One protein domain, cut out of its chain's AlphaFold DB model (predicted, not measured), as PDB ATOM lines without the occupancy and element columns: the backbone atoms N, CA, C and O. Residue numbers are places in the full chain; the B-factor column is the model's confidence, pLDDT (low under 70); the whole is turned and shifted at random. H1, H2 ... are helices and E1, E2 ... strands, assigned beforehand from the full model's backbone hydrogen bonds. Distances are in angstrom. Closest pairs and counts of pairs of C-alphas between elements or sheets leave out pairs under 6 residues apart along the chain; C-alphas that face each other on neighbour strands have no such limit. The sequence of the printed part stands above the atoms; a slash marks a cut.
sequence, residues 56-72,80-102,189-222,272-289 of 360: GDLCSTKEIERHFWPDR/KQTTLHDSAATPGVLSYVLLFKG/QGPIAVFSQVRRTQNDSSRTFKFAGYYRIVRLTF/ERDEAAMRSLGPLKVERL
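AT A GLANCE: This is residues 56 to 72, 80 to 102, 189 to 222 and 272 to 289 of the 360 residues of an uncharacterized protein of Fonsecaea erecta (UniProt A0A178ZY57). A small, strongly twisted sheet of three strands has its longest strand, E3, at one edge; E3 bends sharply at residue 214, and the short helix H2 packs on it near that bend. The other short helix, H1, only grazes the sheet, and the unnamed stretch of residues 80 to 95 is tied to the other edge strand, E1, by a short pairing. The printed part has 92 residues, with the named elements in the order H1, E1, E2, E3, H2 and the mixed sheet in the order E1, E2, E3. The class is mixed, helices and strands, with under half of the residues in named elements. The whole is compact, with a radius of gyration of the C-alphas of 13.4 A, and spans 38 by 31 by 30 A.

IN THESE COORDINATES: H1 is residues 61 to 68, 10.9 A from first to last C-alpha, beginning with C-alpha 61 at (101.059, 166.024, 167.158). E1 is residues 96 to 99, 10.0 A long. E2 is residues 192 to 197, 16.3 A long. E3 is residues 209 to 222, 27.5 A long, ending with C-alpha 222 at (93.256, 150.511, 146.030). H2 is residues 275 to 281, 10.0 A long, ending with C-alpha 281 at (98.262, 147.043, 175.952).

HOW THE PARTS SIT: E1 and E2 are parallel neighbours at 22 degrees, with N 97 and O 193 2.8 A apart, within hydrogen-bond range. E2 and E3 form an antiparallel hairpin, with N 194 and O 213 2.9 A apart and N 210 and O 196 2.8 A apart, both within hydrogen-bond range. E3 bends by 85 degrees at residue 214. Residues 84 to 85 pair antiparallel with residues 96 to 97 of E1. Residues 58 to 59 and 272 to 273 pair antiparallel with residues 209 to 210 and 215 to 216 of E3. H2 is on the sheet and over E3, at a height over the sheet of 8.0 A; on the local plane it runs slantwise to the strands, at 52 degrees to E3. The closest C-alphas of E3 and H2 are those of Tyr 214 and Met 278, 5.9 A apart. H1 only grazes the sheet; its closest C-alpha to E3 is that of Thr 61, 7.4 A from that of Phe 209. H1 and H2 are apart. In both helices every O i to N i+4 pair is within hydrogen-bond range.

THE WHOLE: The C-alphas farthest apart are those of Asn 203 and Phe 222, at 39.8 A. Residues 73 to 79, 103 to 188 and 223 to 271 are not printed; the C-alpha gaps across these cuts are 16.4 A, 26.9 A and 18.1 A. The link E2 to E3 is long. The mean pLDDT of the printed part is 92.3, and residues 201 to 204 are under 70.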
ATOM      1  N   GLY A  56      94.327 166.539 180.558       74.44
ATOM      2  CA  GLY A  56      94.244 165.082 180.735       74.44
ATOM      3  C   GLY A  56      94.653 164.229 179.544       74.44
ATOM      4  O   GLY A  56      95.803 163.803 179.446       74.44
ATOM      5  N   ASP A  57      93.689 163.987 178.665       89.88
ATOM      6  CA  ASP A  57      93.770 162.921 177.667       89.88
ATOM      7  C   ASP A  57      94.106 163.423 176.258       89.88
ATOM      8  O   ASP A  57      94.082 162.641 175.301       89.88
ATOM      9  N   LEU A  58      94.329 164.729 176.096       93.62
ATOM     10  CA  LEU A  58      94.634 165.315 174.800       93.62
ATOM     11  C   LEU A  58      96.145 165.399 174.601       93.62
ATOM     12  O   LEU A  58      96.882 165.817 175.489       93.62
ATOM     13  N   CYS A  59      96.584 165.012 173.411       94.50
ATOM     14  CA  CYS A  59      97.976 165.000 172.990       94.50
ATOM     15  C   CYS A  59      98.155 165.943 171.798       94.50
ATOM     16  O   CYS A  59      97.246 166.139 170.977       94.50
ATOM     17  N   SER A  60      99.332 166.546 171.697       93.62
ATOM     18  CA  SER A  60      99.768 167.296 170.524       93.62
ATOM     19  C   SER A  60     100.335 166.345 169.473       93.62
ATOM     20  O   SER A  60     100.738 165.221 169.776       93.62
ATOM     21  N   THR A  61     100.394 166.794 168.219       93.12
ATOM     22  CA  THR A  61     101.059 166.024 167.158       93.12
ATOM     23  C   THR A  61     102.519 165.739 167.517       93.12
ATOM     24  O   THR A  61     102.965 164.617 167.331       93.12
ATOM     25  N   LYS A  62     103.226 166.715 168.113       91.69
ATOM     26  CA  LYS A  62     104.631 166.576 168.535       91.69
ATOM     27  C   LYS A  62     104.811 165.483 169.593       91.69
ATOM     28  O   LYS A  62     105.726 164.674 169.492       91.69
ATOM     29  N   GLU A  63     103.927 165.441 170.589       93.94
ATOM     30  CA  GLU A  63     103.936 164.411 171.637       93.94
ATOM     31  C   GLU A  63     103.707 163.012 171.052       93.94
ATOM     32  O   GLU A  63     104.432 162.071 171.375       93.94
ATOM     33  N   ILE A  64     102.731 162.881 170.146       95.31
ATOM     34  CA  ILE A  64     102.449 161.614 169.460       95.31
ATOM     35  C   ILE A  64     103.652 161.195 168.606       95.31
ATOM     36  O   ILE A  64     104.096 160.055 168.693       95.31
ATOM     37  N   GLU A  65     104.209 162.103 167.807       93.88
ATOM     38  CA  GLU A  65     105.367 161.822 166.957       93.88
ATOM     39  C   GLU A  65     106.574 161.364 167.777       93.88
ATOM     40  O   GLU A  65     107.136 160.317 167.465       93.88
ATOM     41  N   ARG A  66     106.920 162.073 168.861       92.62
ATOM     42  CA  ARG A  66     108.024 161.692 169.756       92.62
ATOM     43  C   ARG A  66     107.803 160.326 170.402       92.62
ATOM     44  O   ARG A  66     108.755 159.572 170.559       92.62
ATOM     45  N   HIS A  67     106.560 159.977 170.734       95.25
ATOM     46  CA  HIS A  67     106.243 158.660 171.285       95.25
ATOM     47  C   HIS A  67     106.557 157.518 170.305       95.25
ATOM     48  O   HIS A  67     107.073 156.482 170.714       95.25
ATOM     49  N   PHE A  68     106.273 157.700 169.012       95.06
ATOM     50  CA  PHE A  68     106.556 156.688 167.986       95.06
ATOM     51  C   PHE A  68     107.961 156.808 167.370       95.06
ATOM     52  O   PHE A  68     108.416 155.864 166.721       95.06
ATOM     53  N   TRP A  69     108.645 157.937 167.573       93.62
ATOM     54  CA  TRP A  69     109.977 158.251 167.053       93.62
ATOM     55  C   TRP A  69     110.841 158.967 168.114       93.62
ATOM     56  O   TRP A  69     111.115 160.160 167.965       93.62
ATOM     57  N   PRO A  70     111.285 158.267 169.175       91.12
ATOM     58  CA  PRO A  70     112.018 158.892 170.281       91.12
ATOM     59  C   PRO A  70     113.381 159.459 169.861       91.12
ATOM     60  O   PRO A  70     113.766 160.518 170.345       91.12
ATOM     61  N   ASP A  71     114.064 158.811 168.911       86.69
ATOM     62  CA  ASP A  71     115.427 159.172 168.483       86.69
ATOM     63  C   ASP A  71     115.469 160.262 167.394       86.69
ATOM     64  O   ASP A  71     116.527 160.584 166.851       86.69
ATOM     65  N   ARG A  72     114.320 160.838 167.013       77.38
ATOM     66  CA  ARG A  72     114.256 161.912 166.009       77.38
ATOM     67  C   ARG A  72     114.552 163.255 166.674       77.38
ATOM     68  O   ARG A  72     113.675 164.098 166.831       77.38
ATOM     69  N   LYS A  80     104.323 167.760 156.193       73.62
ATOM     70  CA  LYS A  80     102.903 167.913 155.880       73.62
ATOM     71  C   LYS A  80     102.128 167.011 156.834       73.62
ATOM     72  O   LYS A  80     102.439 165.831 156.930       73.62
ATOM     73  N   GLN A  81     101.118 167.562 157.502       83.75
ATOM     74  CA  GLN A  81     100.214 166.792 158.351       83.75
ATOM     75  C   GLN A  81      99.538 165.697 157.514       83.75
ATOM     76  O   GLN A  81      98.619 165.967 156.736       83.75
ATOM     77  N   THR A  82     100.038 164.469 157.625       92.56
ATOM     78  CA  THR A  82      99.473 163.287 156.974       92.56
ATOM     79  C   THR A  82      98.514 162.568 157.916       92.56
ATOM     80  O   THR A  82      98.433 162.864 159.102       92.56
ATOM     81  N   THR A  83      97.712 161.652 157.375       95.00
ATOM     82  CA  THR A  83      96.807 160.814 158.180       95.00
ATOM     83  C   THR A  83      97.465 159.506 158.608       95.00
ATOM     84  O   THR A  83      97.114 158.987 159.659       95.00
ATOM     85  N   LEU A  84      98.389 158.965 157.810       96.69
ATOM     86  CA  LEU A  84      99.027 157.668 158.033       96.69
ATOM     87  C   LEU A  84     100.501 157.849 158.381       96.69
ATOM     88  O   LEU A  84     101.193 158.586 157.674       96.69
ATOM     89  N   HIS A  85     100.957 157.154 159.421       95.81
ATOM     90  CA  HIS A  85     102.316 157.272 159.937       95.81
ATOM     91  C   HIS A  85     102.881 155.912 160.360       95.81
ATOM     92  O   HIS A  85     102.177 155.070 160.923       95.81
ATOM     93  N   ASP A  86     104.167 155.708 160.111       95.06
ATOM     94  CA  ASP A  86     104.950 154.601 160.649       95.06
ATOM     95  C   ASP A  86     105.613 154.980 161.983       95.06
ATOM     96  O   ASP A  86     105.391 156.065 162.532       95.06
ATOM     97  N   SER A  87     106.388 154.055 162.547       94.50
ATOM     98  CA  SER A  87     107.121 154.235 163.802       94.50
ATOM     99  C   SER A  87     108.572 153.792 163.660       94.50
ATOM    100  O   SER A  87     108.901 153.005 162.771       94.50
ATOM    101  N   ALA A  88     109.427 154.244 164.577       91.88
ATOM    102  CA  ALA A  88     110.812 153.792 164.663       91.88
ATOM    103  C   ALA A  88     110.914 152.276 164.917       91.88
ATOM    104  O   ALA A  88     111.834 151.627 164.427       91.88
ATOM    105  N   ALA A  89     109.953 151.705 165.653       92.00
ATOM    106  CA  ALA A  89     109.916 150.278 165.972       92.00
ATOM    107  C   ALA A  89     109.557 149.404 164.760       92.00
ATOM    108  O   ALA A  89     110.043 148.280 164.641       92.00
ATOM    109  N   THR A  90     108.712 149.910 163.859       91.31
ATOM    110  CA  THR A  90     108.303 149.204 162.637       91.31
ATOM    111  C   THR A  90     108.330 150.148 161.428       91.31
ATOM    112  O   THR A  90     107.266 150.561 160.946       91.31
ATOM    113  N   PRO A  91     109.524 150.515 160.922       90.62
ATOM    114  CA  PRO A  91     109.650 151.434 159.795       90.62
ATOM    115  C   PRO A  91     108.974 150.881 158.540       90.62
ATOM    116  O   PRO A  91     109.080 149.690 158.242       90.62
ATOM    117  N   GLY A  92     108.270 151.739 157.797       90.50
ATOM    118  CA  GLY A  92     107.532 151.323 156.600       90.50
ATOM    119  C   GLY A  92     106.241 150.539 156.871       90.50
ATOM    120  O   GLY A  92     105.558 150.168 155.921       90.50
ATOM    121  N   VAL A  93     105.869 150.322 158.136       94.94
ATOM    122  CA  VAL A  93     104.605 149.683 158.527       94.94
ATOM    123  C   VAL A  93     103.727 150.696 159.254       94.94
ATOM    124  O   VAL A  93     104.175 151.374 160.183       94.94
ATOM    125  N   LEU A  94     102.456 150.791 158.853       96.31
ATOM    126  CA  LEU A  94     101.490 151.669 159.509       96.31
ATOM    127  C   LEU A  94     101.409 151.373 161.014       96.31
ATOM    128  O   LEU A  94     101.012 150.284 161.420       96.31
ATOM    129  N   SER A  95     101.761 152.367 161.828       96.81
ATOM    130  CA  SER A  95     101.818 152.255 163.290       96.81
ATOM    131  C   SER A  95     100.748 153.105 163.969       96.81
ATOM    132  O   SER A  95     100.118 152.663 164.933       96.81
ATOM    133  N   TYR A  96     100.490 154.313 163.453       97.75
ATOM    134  CA  TYR A  96      99.427 155.168 163.971       97.75
ATOM    135  C   TYR A  96      98.726 156.005 162.898       97.75
ATOM    136  O   TYR A  96      99.237 156.232 161.798       97.75
ATOM    137  N   VAL A  97      97.512 156.454 163.229       97.81
ATOM    138  CA  VAL A  97      96.636 157.235 162.349       97.81
ATOM    139  C   VAL A  97      96.155 158.501 163.052       97.81
ATOM    140  O   VAL A  97      95.633 158.438 164.166       97.81
ATOM    141  N   LEU A  98      96.256 159.643 162.366       97.38
ATOM    142  CA  LEU A  98      95.723 160.934 162.811       97.38
ATOM    143  C   LEU A  98      94.448 161.295 162.039       97.38
ATOM    144  O   LEU A  98      94.462 161.575 160.836       97.38
ATOM    145  N   LEU A  99      93.315 161.318 162.737       97.00
ATOM    146  CA  LEU A  99      92.010 161.623 162.161       97.00
ATOM    147  C   LEU A  99      91.637 163.082 162.387       97.00
ATOM    148  O   LEU A  99      91.121 163.464 163.438       97.00
ATOM    149  N   PHE A 100      91.832 163.891 161.351       94.56
ATOM    150  CA  PHE A 100      91.410 165.286 161.345       94.56
ATOM    151  C   PHE A 100      89.892 165.411 161.300       94.56
ATOM    152  O   PHE A 100      89.185 164.669 160.600       94.56
ATOM    153  N   LYS A 101      89.369 166.393 162.029       92.50
ATOM    154  CA  LYS A 101      87.925 166.533 162.168       92.50
ATOM    155  C   LYS A 101      87.264 166.858 160.829       92.50
ATOM    156  O   LYS A 101      87.531 167.887 160.214       92.50
ATOM    157  N   GLY A 102      86.325 166.006 160.421       89.81
ATOM    158  CA  GLY A 102      85.571 166.171 159.176       89.81
ATOM    159  C   GLY A 102      86.360 165.835 157.906       89.81
ATOM    160  O   GLY A 102      85.859 166.089 156.815       89.81
ATOM    161  N   GLN A 189     100.703 142.333 161.087       86.75
ATOM    162  CA  GLN A 189     100.253 143.684 161.401       86.75
ATOM    163  C   GLN A 189     100.047 143.820 162.902       86.75
ATOM    164  O   GLN A 189      99.174 143.177 163.484       86.75
ATOM    165  N   GLY A 190     100.874 144.661 163.517       92.94
ATOM    166  CA  GLY A 190     100.661 145.090 164.889       92.94
ATOM    167  C   GLY A 190      99.385 145.932 165.028       92.94
ATOM    168  O   GLY A 190      98.844 146.422 164.032       92.94
ATOM    169  N   PRO A 191      98.892 146.114 166.261       96.81
ATOM    170  CA  PRO A 191      97.775 147.010 166.528       96.81
ATOM    171  C   PRO A 191      98.136 148.456 166.169       96.81
ATOM    172  O   PRO A 191      99.198 148.955 166.536       96.81
ATOM    173  N   ILE A 192      97.222 149.144 165.487       97.69
ATOM    174  CA  ILE A 192      97.416 150.506 164.983       97.69
ATOM    175  C   ILE A 192      96.776 151.490 165.958       97.69
ATOM    176  O   ILE A 192      95.569 151.428 166.204       97.69
ATOM    177  N   ALA A 193      97.560 152.416 166.501       98.25
ATOM    178  CA  ALA A 193      97.047 153.456 167.388       98.25
ATOM    179  C   ALA A 193      96.297 154.530 166.587       98.25
ATOM    180  O   ALA A 193      96.839 155.117 165.654       98.25
ATOM    181  N   VAL A 194      95.051 154.831 166.948       98.19
ATOM    182  CA  VAL A 194      94.264 155.860 166.256       98.19
ATOM    183  C   VAL A 194      94.006 157.039 167.178       98.19
ATOM    184  O   VAL A 194      93.538 156.875 168.304       98.19
ATOM    185  N   PHE A 195      94.255 158.244 166.674       97.88
ATOM    186  CA  PHE A 195      94.008 159.496 167.372       97.88
ATOM    187  C   PHE A 195      92.980 160.334 166.619       97.88
ATOM    188  O   PHE A 195      93.065 160.519 165.408       97.88
ATOM    189  N   SER A 196      91.999 160.866 167.341       97.06
ATOM    190  CA  SER A 196      90.909 161.668 166.786       97.06
ATOM    191  C   SER A 196      91.028 163.128 167.197       97.06
ATOM    192  O   SER A 196      91.192 163.440 168.373       97.06
ATOM    193  N   GLN A 197      90.943 164.035 166.227       95.31
ATOM    194  CA  GLN A 197      91.041 165.461 166.490       95.31
ATOM    195  C   GLN A 197      89.741 166.001 167.109       95.31
ATOM    196  O   GLN A 197      88.661 165.949 166.507       95.31
ATOM    197  N   VAL A 198      89.847 166.573 168.304       94.00
ATOM    198  CA  VAL A 198      88.764 167.238 169.032       94.00
ATOM    199  C   VAL A 198      88.731 168.720 168.637       94.00
ATOM    200  O   VAL A 198      89.767 169.357 168.467       94.00
ATOM    201  N   ARG A 199      87.531 169.307 168.471       87.19
ATOM    202  CA  ARG A 199      87.424 170.770 168.283       87.19
ATOM    203  C   ARG A 199      87.714 171.438 169.616       87.19
ATOM    204  O   ARG A 199      86.916 171.264 170.532       87.19
ATOM    205  N   ARG A 200      88.778 172.231 169.685       75.31
ATOM    206  CA  ARG A 200      88.980 173.171 170.784       75.31
ATOM    207  C   ARG A 200      88.413 174.544 170.447       75.31
ATOM    208  O   ARG A 200      88.305 174.928 169.283       75.31
ATOM    209  N   THR A 201      87.989 175.239 171.492       63.59
ATOM    210  CA  THR A 201      87.511 176.622 171.468       63.59
ATOM    211  C   THR A 201      88.663 177.549 171.853       63.59
ATOM    212  O   THR A 201      89.172 177.386 172.954       63.59
ATOM    213  N   GLN A 202      89.025 178.475 170.955       62.97
ATOM    214  CA  GLN A 202      89.859 179.703 171.042       62.97
ATOM    215  C   GLN A 202      91.116 179.811 171.936       62.97
ATOM    216  O   GLN A 202      91.951 180.650 171.626       62.97
ATOM    217  N   ASN A 203      91.310 179.013 172.983       61.81
ATOM    218  CA  ASN A 203      92.543 179.011 173.769       61.81
ATOM    219  C   ASN A 203      93.411 177.845 173.285       61.81
ATOM    220  O   ASN A 203      93.305 176.714 173.766       61.81
ATOM    221  N   ASP A 204      94.179 178.155 172.242       61.72
ATOM    222  CA  ASP A 204      95.001 177.290 171.396       61.72
ATOM    223  C   ASP A 204      96.106 176.538 172.149       61.72
ATOM    224  O   ASP A 204      97.284 176.863 172.041       61.72
ATOM    225  N   SER A 205      95.765 175.472 172.868       78.12
ATOM    226  CA  SER A 205      96.781 174.453 173.145       78.12
ATOM    227  C   SER A 205      96.909 173.518 171.940       78.12
ATOM    228  O   SER A 205      95.915 173.048 171.371       78.12
ATOM    229  N   SER A 206      98.164 173.265 171.565       87.88
ATOM    230  CA  SER A 206      98.623 172.369 170.492       87.88
ATOM    231  C   SER A 206      98.042 170.946 170.596       87.88
ATOM    232  O   SER A 206      98.003 170.191 169.617       87.88
ATOM    233  N   ARG A 207      97.545 170.584 171.784       91.75
ATOM    234  CA  ARG A 207      96.965 169.291 172.137       91.75
ATOM    235  C   ARG A 207      95.537 169.154 171.626       91.75
ATOM    236  O   ARG A 207      94.570 169.391 172.336       91.75
ATOM    237  N   THR A 208      95.372 168.767 170.367       93.62
ATOM    238  CA  THR A 208      94.036 168.645 169.753       93.62
ATOM    239  C   THR A 208      93.605 167.208 169.498       93.62
ATOM    240  O   THR A 208      92.485 166.993 169.038       93.62
ATOM    241  N   PHE A 209      94.436 166.217 169.814       95.50
ATOM    242  CA  PHE A 209      94.171 164.819 169.496       95.50
ATOM    243  C   PHE A 209      93.852 164.000 170.740       95.50
ATOM    244  O   PHE A 209      94.557 164.073 171.733       95.50
ATOM    245  N   LYS A 210      92.807 163.176 170.668       95.94
ATOM    246  CA  LYS A 210      92.446 162.194 171.692       95.94
ATOM    247  C   LYS A 210      92.736 160.790 171.186       95.94
ATOM    248  O   LYS A 210      92.291 160.449 170.087       95.94
ATOM    249  N   PHE A 211      93.383 159.955 171.996       97.31
ATOM    250  CA  PHE A 211      93.524 158.531 171.695       97.31
ATOM    251  C   PHE A 211      92.141 157.855 171.614       97.31
ATOM    252  O   PHE A 211      91.375 157.850 172.579       97.31
ATOM    253  N   ALA A 212      91.796 157.328 170.439       97.31
ATOM    254  CA  ALA A 212      90.529 156.645 170.174       97.31
ATOM    255  C   ALA A 212      90.602 155.141 170.496       97.31
ATOM    256  O   ALA A 212      89.590 154.522 170.829       97.31
ATOM    257  N   GLY A 213      91.802 154.562 170.423       97.69
ATOM    258  CA  GLY A 213      92.064 153.159 170.718       97.69
ATOM    259  C   GLY A 213      93.000 152.512 169.704       97.69
ATOM    260  O   GLY A 213      93.520 153.176 168.806       97.69
ATOM    261  N   TYR A 214      93.174 151.201 169.847       98.31
ATOM    262  CA  TYR A 214      93.859 150.368 168.866       98.31
ATOM    263  C   TYR A 214      92.881 149.793 167.849       98.31
ATOM    264  O   TYR A 214      91.752 149.424 168.181       98.31
ATOM    265  N   TYR A 215      93.330 149.722 166.604       98.12
ATOM    266  CA  TYR A 215      92.565 149.236 165.469       98.12
ATOM    267  C   TYR A 215      93.423 148.314 164.608       98.12
ATOM    268  O   TYR A 215      94.649 148.339 164.667       98.12
ATOM    269  N   ARG A 216      92.763 147.531 163.761       97.00
ATOM    270  CA  ARG A 216      93.394 146.721 162.717       97.00
ATOM    271  C   ARG A 216      92.734 146.988 161.373       97.00
ATOM    272  O   ARG A 216      91.553 147.339 161.322       97.00
ATOM    273  N   ILE A 217      93.479 146.797 160.289       96.75
ATOM    274  CA  ILE A 217      92.925 146.871 158.937       96.75
ATOM    275  C   ILE A 217      92.187 145.562 158.654       96.75
ATOM    276  O   ILE A 217      92.766 144.481 158.715       96.75
ATOM    277  N   VAL A 218      90.894 145.660 158.351       95.44
ATOM    278  CA  VAL A 218      90.063 144.500 157.984       95.44
ATOM    279  C   VAL A 218      89.893 144.393 156.479       95.44
ATOM    280  O   VAL A 218      89.788 143.289 155.952       95.44
ATOM    281  N   ARG A 219      89.855 145.536 155.790       95.44
ATOM    282  CA  ARG A 219      89.710 145.595 154.339       95.44
ATOM    283  C   ARG A 219      90.515 146.749 153.772       95.44
ATOM    284  O   ARG A 219      90.487 147.851 154.328       95.44
ATOM    285  N   LEU A 220      91.178 146.493 152.654       96.06
ATOM    286  CA  LEU A 220      91.940 147.477 151.909       96.06
ATOM    287  C   LEU A 220      91.599 147.352 150.424       96.06
ATOM    288  O   LEU A 220      91.676 146.273 149.847       96.06
ATOM    289  N   THR A 221      91.239 148.468 149.801       96.50
ATOM    290  CA  THR A 221      90.981 148.522 148.360       96.50
ATOM    291  C   THR A 221      91.717 149.718 147.773       96.50
ATOM    292  O   THR A 221      91.478 150.854 148.189       96.50
ATOM    293  N   PHE A 222      92.603 149.464 146.812       96.81
ATOM    294  CA  PHE A 222      93.256 150.511 146.030       96.81
ATOM    295  C   PHE A 222      92.372 150.891 144.844       96.81
ATOM    296  O   PHE A 222      91.842 150.031 144.144       96.81
ATOM    297  N   GLU A 272      88.745 148.089 162.003       97.69
ATOM    298  CA  GLU A 272      87.955 147.542 163.099       97.69
ATOM    299  C   GLU A 272      88.731 147.744 164.393       97.69
ATOM    300  O   GLU A 272      89.962 147.666 164.407       97.69
ATOM    301  N   ARG A 273      88.014 148.044 165.475       97.94
ATOM    302  CA  ARG A 273      88.631 148.232 166.781       97.94
ATOM    303  C   ARG A 273      89.196 146.907 167.283       97.94
ATOM    304  O   ARG A 273      88.500 145.895 167.300       97.94
ATOM    305  N   ASP A 274      90.450 146.930 167.712       97.69
ATOM    306  CA  ASP A 274      91.121 145.762 168.266       97.69
ATOM    307  C   ASP A 274      90.938 145.733 169.788       97.69
ATOM    308  O   ASP A 274      91.727 146.275 170.565       97.69
ATOM    309  N   GLU A 275      89.841 145.109 170.218       97.69
ATOM    310  CA  GLU A 275      89.511 144.946 171.636       97.69
ATOM    311  C   GLU A 275      90.535 144.070 172.380       97.69
ATOM    312  O   GLU A 275      90.714 144.226 173.587       97.69
ATOM    313  N   ALA A 276      91.227 143.158 171.686       97.06
ATOM    314  CA  ALA A 276      92.260 142.332 172.305       97.06
ATOM    315  C   ALA A 276      93.496 143.179 172.629       97.06
ATOM    316  O   ALA A 276      93.960 143.149 173.768       97.06
ATOM    317  N   ALA A 277      93.956 143.989 171.671       96.69
ATOM    318  CA  ALA A 277      95.047 144.937 171.877       96.69
ATOM    319  C   ALA A 277      94.704 145.997 172.932       96.69
ATOM    320  O   ALA A 277      95.519 146.292 173.798       96.69
ATOM    321  N   MET A 278      93.475 146.523 172.925       96.88
ATOM    322  CA  MET A 278      93.008 147.458 173.958       96.88
ATOM    323  C   MET A 278      93.056 146.861 175.367       96.88
ATOM    324  O   MET A 278      93.393 147.570 176.314       96.88
ATOM    325  N   ARG A 279      92.727 145.572 175.527       97.81
ATOM    326  CA  ARG A 279      92.799 144.888 176.827       97.81
ATOM    327  C   ARG A 279      94.229 144.556 177.241       97.81
ATOM    328  O   ARG A 279      94.525 144.638 178.427       97.81
ATOM    329  N   SER A 280      95.087 144.153 176.303       97.56
ATOM    330  CA  SER A 280      96.451 143.706 176.609       97.56
ATOM    331  C   SER A 280      97.438 144.861 176.784       97.56
ATOM    332  O   SER A 280      98.236 144.834 177.716       97.56
ATOM    333  N   LEU A 281      97.377 145.875 175.918       96.69
ATOM    334  CA  LEU A 281      98.262 147.043 175.952       96.69
ATOM    335  C   LEU A 281      97.726 148.152 176.865       96.69
ATOM    336  O   LEU A 281      98.501 148.946 177.398       96.69
ATOM    337  N   GLY A 282      96.407 148.199 177.075       96.56
ATOM    338  CA  GLY A 282      95.750 149.255 177.840       96.56
ATOM    339  C   GLY A 282      95.721 150.601 177.104       96.56
ATOM    340  O   GLY A 282      95.979 150.672 175.905       96.56
ATOM    341  N   PRO A 283      95.357 151.701 177.783       95.44
ATOM    342  CA  PRO A 283      95.406 153.036 177.193       95.44
ATOM    343  C   PRO A 283      96.842 153.449 176.850       95.44
ATOM    344  O   PRO A 283      97.742 153.312 177.680       95.44
ATOM    345  N   LEU A 284      97.042 154.007 175.653       95.31
ATOM    346  CA  LEU A 284      98.348 154.501 175.227       95.31
ATOM    347  C   LEU A 284      98.764 155.710 176.077       95.31
ATOM    348  O   LEU A 284      98.075 156.731 176.103       95.31
ATOM    349  N   LYS A 285      99.902 155.595 176.763       95.12
ATOM    350  CA  LYS A 285     100.475 156.660 177.595       95.12
ATOM    351  C   LYS A 285     101.486 157.454 176.774       95.12
ATOM    352  O   LYS A 285     102.656 157.089 176.709       95.12
ATOM    353  N   VAL A 286     101.014 158.517 176.134       95.69
ATOM    354  CA  VAL A 286     101.884 159.475 175.446       95.69
ATOM    355  C   VAL A 286     102.507 160.394 176.496       95.69
ATOM    356  O   VAL A 286     101.791 160.984 177.307       95.69
ATOM    357  N   GLU A 287     103.837 160.475 176.513       94.75
ATOM    358  CA  GLU A 287     104.564 161.362 177.420       94.75
ATOM    359  C   GLU A 287     104.232 162.818 177.089       94.75
ATOM    360  O   GLU A 287     104.226 163.223 175.924       94.75
ATOM    361  N   ARG A 288     103.921 163.596 178.127       93.25
ATOM    362  CA  ARG A 288     103.655 165.018 177.958       93.25
ATOM    363  C   ARG A 288     104.962 165.747 177.775       93.25
ATOM    364  O   ARG A 288     105.850 165.634 178.612       93.25
ATOM    365  N   LEU A 289     105.022 166.535 176.718       90.50
ATOM    366  CA  LEU A 289     106.085 167.504 176.562       90.50
ATOM    367  C   LEU A 289     105.671 168.771 177.275       90.50
ATOM    368  O   LEU A 289     104.511 169.184 177.199       90.50
TER     369      LEU A 289